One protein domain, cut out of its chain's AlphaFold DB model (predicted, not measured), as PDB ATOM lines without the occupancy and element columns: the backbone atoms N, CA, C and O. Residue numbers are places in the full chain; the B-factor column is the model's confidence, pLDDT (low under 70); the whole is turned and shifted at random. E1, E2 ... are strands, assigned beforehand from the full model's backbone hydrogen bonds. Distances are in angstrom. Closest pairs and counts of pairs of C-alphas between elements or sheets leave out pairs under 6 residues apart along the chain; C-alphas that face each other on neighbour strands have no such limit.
ATOM      1  N   ASP A 877     149.842  97.104 176.887       81.75
ATOM      2  CA  ASP A 877     148.829  97.977 176.291       81.75
ATOM      3  C   ASP A 877     148.087  98.802 177.361       81.75
ATOM      4  O   ASP A 877     147.779  98.296 178.447       81.75
ATOM      5  N   ASN A 878     147.722 100.042 177.028       76.12
ATOM      6  CA  ASN A 878     147.150 101.068 177.916       76.12
ATOM      7  C   ASN A 878     148.134 101.680 178.928       76.12
ATOM      8  O   ASN A 878     147.713 102.411 179.827       76.12
ATOM      9  N   THR A 879     149.434 101.390 178.818       81.56
ATOM     10  CA  THR A 879     150.447 102.146 179.569       81.56
ATOM     11  C   THR A 879     150.480 103.573 179.014       81.56
ATOM     12  O   THR A 879     150.581 103.706 177.792       81.56
ATOM     13  N   PRO A 880     150.369 104.616 179.860       79.44
ATOM     14  CA  PRO A 880     150.506 105.993 179.409       79.44
ATOM     15  C   PRO A 880     151.864 106.181 178.744       79.44
ATOM     16  O   PRO A 880     152.896 105.830 179.319       79.44
ATOM     17  N   CYS A 881     151.840 106.716 177.541       78.38
ATOM     18  CA  CYS A 881     153.006 107.156 176.797       78.38
ATOM     19  C   CYS A 881     152.730 108.588 176.344       78.38
ATOM     20  O   CYS A 881     151.604 109.044 176.487       78.38
ATOM     21  N   SER A 882     153.735 109.309 175.860       78.44
ATOM     22  CA  SER A 882     153.485 110.592 175.208       78.44
ATOM     23  C   SER A 882     154.238 110.634 173.898       78.44
ATOM     24  O   SER A 882     155.417 110.288 173.869       78.44
ATOM     25  N   ASP A 883     153.566 111.022 172.822       72.81
ATOM     26  CA  ASP A 883     154.190 111.191 171.508       72.81
ATOM     27  C   ASP A 883     154.783 112.599 171.321       72.81
ATOM     28  O   ASP A 883     155.264 112.941 170.242       72.81
ATOM     29  N   GLY A 884     154.790 113.396 172.396       72.06
ATOM     30  CA  GLY A 884     155.252 114.777 172.403       72.06
ATOM     31  C   GLY A 884     154.190 115.784 171.967       72.06
ATOM     32  O   GLY A 884     154.508 116.970 171.951       72.06
ATOM     33  N   SER A 885     152.961 115.351 171.649       72.25
ATOM     34  CA  SER A 885     151.829 116.227 171.347       72.25
ATOM     35  C   SER A 885     150.760 116.168 172.439       72.25
ATOM     36  O   SER A 885     149.801 115.401 172.370       72.25
ATOM     37  N   VAL A 886     150.836 117.071 173.421       73.25
ATOM     38  CA  VAL A 886     149.813 117.160 174.484       73.25
ATOM     39  C   VAL A 886     148.401 117.437 173.939       73.25
ATOM     40  O   VAL A 886     147.407 117.132 174.599       73.25
ATOM     41  N   CYS A 887     148.303 117.958 172.713       72.69
ATOM     42  CA  CYS A 887     147.067 118.340 172.035       72.69
ATOM     43  C   CYS A 887     146.217 117.182 171.522       72.69
ATOM     44  O   CYS A 887     145.031 117.367 171.250       72.69
ATOM     45  N   ASN A 888     146.777 115.984 171.385       75.38
ATOM     46  CA  ASN A 888     146.028 114.827 170.902       75.38
ATOM     47  C   ASN A 888     145.513 113.921 172.046       75.38
ATOM     48  O   ASN A 888     144.891 112.891 171.790       75.38
ATOM     49  N   GLY A 889     145.652 114.376 173.299       73.56
ATOM     50  CA  GLY A 889     145.121 113.730 174.500       73.56
ATOM     51  C   GLY A 889     146.033 112.659 175.083       73.56
ATOM     52  O   GLY A 889     146.967 112.229 174.437       73.56
ATOM     53  N   LEU A 890     145.724 112.194 176.302       72.94
ATOM     54  CA  LEU A 890     146.559 111.215 177.014       72.94
ATOM     55  C   LEU A 890     146.757 109.937 176.181       72.94
ATOM     56  O   LEU A 890     145.828 109.137 176.018       72.94
ATOM     57  N   GLU A 891     147.973 109.758 175.689       83.00
ATOM     58  CA  GLU A 891     148.343 108.724 174.743       83.00
ATOM     59  C   GLU A 891     148.601 107.409 175.480       83.00
ATOM     60  O   GLU A 891     149.033 107.358 176.640       83.00
ATOM     61  N   THR A 892     148.303 106.298 174.813       85.56
ATOM     62  CA  THR A 892     148.554 104.980 175.398       85.56
ATOM     63  C   THR A 892     149.188 104.021 174.415       85.56
ATOM     64  O   THR A 892     148.896 104.027 173.217       85.56
ATOM     65  N   CYS A 893     150.064 103.170 174.938       85.44
ATOM     66  CA  CYS A 893     150.702 102.134 174.149       85.44
ATOM     67  C   CYS A 893     149.670 101.105 173.703       85.44
ATOM     68  O   CYS A 893     148.931 100.574 174.532       85.44
ATOM     69  N   VAL A 894     149.644 100.785 172.413       83.38
ATOM     70  CA  VAL A 894     148.879  99.663 171.862       83.38
ATOM     71  C   VAL A 894     149.769  98.921 170.873       83.38
ATOM     72  O   VAL A 894     150.194  99.469 169.859       83.38
ATOM     73  N   GLY A 895     150.095  97.664 171.170       79.12
ATOM     74  CA  GLY A 895     150.965  96.845 170.325       79.12
ATOM     75  C   GLY A 895     152.411  97.348 170.235       79.12
ATOM     76  O   GLY A 895     153.068  97.090 169.229       79.12
ATOM     77  N   GLY A 896     152.906  98.048 171.263       77.56
ATOM     78  CA  GLY A 896     154.265  98.610 171.309       77.56
ATOM     79  C   GLY A 896     154.442  99.946 170.579       77.56
ATOM     80  O   GLY A 896     155.573 100.395 170.416       77.56
ATOM     81  N   VAL A 897     153.345 100.580 170.155       79.50
ATOM     82  CA  VAL A 897     153.327 101.904 169.520       79.50
ATOM     83  C   VAL A 897     152.453 102.838 170.350       79.50
ATOM     84  O   VAL A 897     151.382 102.429 170.803       79.50
ATOM     85  N   CYS A 898     152.910 104.073 170.560       79.81
ATOM     86  CA  CYS A 898     152.129 105.083 171.265       79.81
ATOM     87  C   CYS A 898     150.996 105.568 170.358       79.81
ATOM     88  O   CYS A 898     151.244 106.013 169.239       79.81
ATOM     89  N   THR A 899     149.751 105.395 170.797       80.81
ATOM     90  CA  THR A 899     148.571 105.797 170.022       80.81
ATOM     91  C   THR A 899     147.928 107.039 170.643       80.81
ATOM     92  O   THR A 899     147.705 107.021 171.860       80.81
ATOM     93  N   PRO A 900     147.616 108.078 169.835       78.38
ATOM     94  CA  PRO A 900     146.985 109.305 170.311       78.38
ATOM     95  C   PRO A 900     145.672 109.045 171.045       78.38
ATOM     96  O   PRO A 900     144.900 108.152 170.673       78.38
ATOM     97  N   GLY A 901     145.424 109.842 172.080       70.75
ATOM     98  CA  GLY A 901     144.193 109.812 172.855       70.75
ATOM     99  C   GLY A 901     143.035 110.573 172.198       70.75
ATOM    100  O   GLY A 901     142.900 110.682 170.981       70.75
ATOM    101  N   THR A 902     142.125 111.070 173.038       73.25
ATOM    102  CA  THR A 902     141.078 112.009 172.606       73.25
ATOM    103  C   THR A 902     141.649 113.419 172.652       73.25
ATOM    104  O   THR A 902     142.064 113.831 173.730       73.25
ATOM    105  N   ALA A 903     141.637 114.137 171.524       70.19
ATOM    106  CA  ALA A 903     142.234 115.467 171.398       70.19
ATOM    107  C   ALA A 903     141.888 116.408 172.567       70.19
ATOM    108  O   ALA A 903     140.743 116.458 173.028       70.19
ATOM    109  N   LEU A 904     142.904 117.128 173.046       70.62
ATOM    110  CA  LEU A 904     142.812 118.092 174.131       70.62
ATOM    111  C   LEU A 904     141.972 119.274 173.647       70.62
ATOM    112  O   LEU A 904     142.369 120.002 172.742       70.62
ATOM    113  N   ASN A 905     140.784 119.431 174.227       76.88
ATOM    114  CA  ASN A 905     139.955 120.589 173.944       76.88
ATOM    115  C   ASN A 905     140.541 121.799 174.675       76.88
ATOM    116  O   ASN A 905     140.490 121.847 175.904       76.88
ATOM    117  N   CYS A 906     141.102 122.725 173.902       73.75
ATOM    118  CA  CYS A 906     141.695 123.956 174.404       73.75
ATOM    119  C   CYS A 906     140.754 125.145 174.383       73.75
ATOM    120  O   CYS A 906     141.211 126.241 174.645       73.75
ATOM    121  N   ASP A 907     139.471 124.930 174.118       75.44
ATOM    122  CA  ASP A 907     138.453 125.946 174.340       75.44
ATOM    123  C   ASP A 907     138.318 126.202 175.854       75.44
ATOM    124  O   ASP A 907     137.871 125.314 176.596       75.44
ATOM    125  N   ASP A 908     138.746 127.371 176.340       74.06
ATOM    126  CA  ASP A 908     138.536 127.761 177.744       74.06
ATOM    127  C   ASP A 908     137.126 128.305 178.006       74.06
ATOM    128  O   ASP A 908     136.772 128.607 179.154       74.06
ATOM    129  N   GLY A 909     136.290 128.365 176.968       71.00
ATOM    130  CA  GLY A 909     134.927 128.863 177.022       71.00
ATOM    131  C   GLY A 909     134.847 130.379 177.180       71.00
ATOM    132  O   GLY A 909     133.755 130.889 177.446       71.00
ATOM    133  N   ASN A 910     135.960 131.105 177.051       74.62
ATOM    134  CA  ASN A 910     135.989 132.556 177.051       74.62
ATOM    135  C   ASN A 910     136.132 133.064 175.614       74.62
ATOM    136  O   ASN A 910     137.184 133.031 174.996       74.62
ATOM    137  N   SER A 911     135.050 133.629 175.089       75.62
ATOM    138  CA  SER A 911     134.997 134.162 173.721       75.62
ATOM    139  C   SER A 911     135.932 135.355 173.467       75.62
ATOM    140  O   SER A 911     136.041 135.826 172.340       75.62
ATOM    141  N   CYS A 912     136.579 135.870 174.512       79.19
ATOM    142  CA  CYS A 912     137.531 136.971 174.444       79.19
ATOM    143  C   CYS A 912     138.992 136.489 174.551       79.19
ATOM    144  O   CYS A 912     139.901 137.300 174.752       79.19
ATOM    145  N   THR A 913     139.216 135.180 174.420       76.62
ATOM    146  CA  THR A 913     140.519 134.547 174.225       76.62
ATOM    147  C   THR A 913     140.499 133.722 172.939       76.62
ATOM    148  O   THR A 913     139.527 133.048 172.616       76.62
ATOM    149  N   ALA A 914     141.564 133.835 172.150       75.75
ATOM    150  CA  ALA A 914     141.820 132.972 171.014       75.75
ATOM    151  C   ALA A 914     142.580 131.740 171.509       75.75
ATOM    152  O   ALA A 914     143.718 131.838 171.994       75.75
ATOM    153  N   ASP A 915     141.913 130.602 171.377       77.19
ATOM    154  CA  ASP A 915     142.340 129.329 171.922       77.19
ATOM    155  C   ASP A 915     143.069 128.513 170.865       77.19
ATOM    156  O   ASP A 915     142.524 128.127 169.832       77.19
ATOM    157  N   SER A 916     144.335 128.240 171.137       78.88
ATOM    158  CA  SER A 916     145.191 127.417 170.297       78.88
ATOM    159  C   SER A 916     145.779 126.300 171.142       78.88
ATOM    160  O   SER A 916     145.948 126.435 172.353       78.88
ATOM    161  N   CYS A 917     146.057 125.156 170.525       74.75
ATOM    162  CA  CYS A 917     146.758 124.086 171.211       74.75
ATOM    163  C   CYS A 917     148.173 123.994 170.662       74.75
ATOM    164  O   CYS A 917     148.372 123.576 169.521       74.75
ATOM    165  N   ASP A 918     149.144 124.384 171.481       78.25
ATOM    166  CA  ASP A 918     150.554 124.207 171.175       78.25
ATOM    167  C   ASP A 918     150.953 122.746 171.464       78.25
ATOM    168  O   ASP A 918     150.749 122.266 172.587       78.25
ATOM    169  N   PRO A 919     151.528 122.014 170.492       69.38
ATOM    170  CA  PRO A 919     151.829 120.592 170.640       69.38
ATOM    171  C   PRO A 919     152.719 120.257 171.842       69.38
ATOM    172  O   PRO A 919     152.607 119.160 172.374       69.38
ATOM    173  N   ILE A 920     153.569 121.179 172.302       68.75
ATOM    174  CA  ILE A 920     154.555 120.930 173.362       68.75
ATOM    175  C   ILE A 920     154.066 121.464 174.715       68.75
ATOM    176  O   ILE A 920     154.272 120.831 175.754       68.75
ATOM    177  N   THR A 921     153.434 122.635 174.723       73.62
ATOM    178  CA  THR A 921     153.066 123.380 175.937       73.62
ATOM    179  C   THR A 921     151.585 123.288 176.301       73.62
ATOM    180  O   THR A 921     151.231 123.554 177.450       73.62
ATOM    181  N   GLY A 922     150.737 122.805 175.391       74.88
ATOM    182  CA  GLY A 922     149.316 122.555 175.617       74.88
ATOM    183  C   GLY A 922     148.448 123.744 175.239       74.88
ATOM    184  O   GLY A 922     148.778 124.513 174.343       74.88
ATOM    185  N   CYS A 923     147.302 123.877 175.900       79.12
ATOM    186  CA  CYS A 923     146.363 124.948 175.590       79.12
ATOM    187  C   CYS A 923     146.970 126.326 175.872       79.12
ATOM    188  O   CYS A 923     147.397 126.615 176.993       79.12
ATOM    189  N   ALA A 924     146.990 127.162 174.841       81.00
ATOM    190  CA  ALA A 924     147.395 128.550 174.882       81.00
ATOM    191  C   ALA A 924     146.179 129.427 174.567       81.00
ATOM    192  O   ALA A 924     145.604 129.349 173.483       81.00
ATOM    193  N   HIS A 925     145.822 130.273 175.533       78.88
ATOM    194  CA  HIS A 925     144.676 131.177 175.471       78.88
ATOM    195  C   HIS A 925     145.208 132.605 175.387       78.88
ATOM    196  O   HIS A 925     145.718 133.154 176.371       78.88
ATOM    197  N   THR A 926     145.185 133.189 174.191       78.25
ATOM    198  CA  THR A 926     145.710 134.543 173.957       78.25
ATOM    199  C   THR A 926     144.575 135.552 173.984       78.25
ATOM    200  O   THR A 926     143.526 135.318 173.404       78.25
ATOM    201  N   THR A 927     144.734 136.666 174.695       75.38
ATOM    202  CA  THR A 927     143.648 137.645 174.855       75.38
ATOM    203  C   THR A 927     143.327 138.334 173.534       75.38
ATOM    204  O   THR A 927     144.215 138.952 172.940       75.38
ATOM    205  N   SER A 928     142.065 138.277 173.118       73.00
ATOM    206  CA  SER A 928     141.556 138.997 171.950       73.00
ATOM    207  C   SER A 928     141.570 140.517 172.195       73.00
ATOM    208  O   SER A 928     141.422 140.944 173.345       73.00
ATOM    209  N   PRO A 929     141.743 141.350 171.149       74.06
ATOM    210  CA  PRO A 929     141.774 142.806 171.283       74.06
ATOM    211  C   PRO A 929     140.515 143.381 171.946       74.06
ATOM    212  O   PRO A 929     139.398 142.930 171.675       74.06
TER     213      PRO A 929
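What this domain is: This is residues 877 to 929 of the 1228 residues of an uncharacterized protein of Deltaproteobacteria bacterium (UniProt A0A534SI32). With little regular structure, the domain is a rod of two small antiparallel strand hairpins, E1 and E2 toward one end and E3 and E4 toward the other, joined by a long link. The 53 printed residues hold four named strands in the order E1, E2, E3, E4 and no named helix; the class is all strand, with 19 residues in named elements. The whole is loose, with a radius of gyration of the C-alphas of 13.5 A and spans of 47 by 17 by 10 A.

Where its parts are: Residues 877 to 890 hold no named element. E1 is residues 891 to 894, 9.5 A long, from C-alpha 891 at (148.343, 108.724, 174.743). E2 is residues 897 to 899, 6.2 A. E3, residues 913 to 918, measures 14.7 A. E4, residues 922 to 927, measures 16.1 A and ends at C-alpha 927 at (143.648, 137.645, 174.855).

How they stand to each other: Residues 880 to 881 pair antiparallel with residues 891 to 892 of E1. E1 and E2 form a hairpin at 136 degrees, with N 894 and O 897 2.9 A apart, within hydrogen-bond range. E3 and E4 form a hairpin at 154 degrees, with N 914 and O 926 at 2.8 A, within that range. E2 and E3 are apart.

The domain as a whole: The C-alphas farthest apart, of Gly 895 and Pro 929, are 46.9 A apart. The printed part has no cut. The link from E2 to E3, 13 residues, is long. Mean pLDDT of the printed part is 76.3; residues 919 to 920 are under 70.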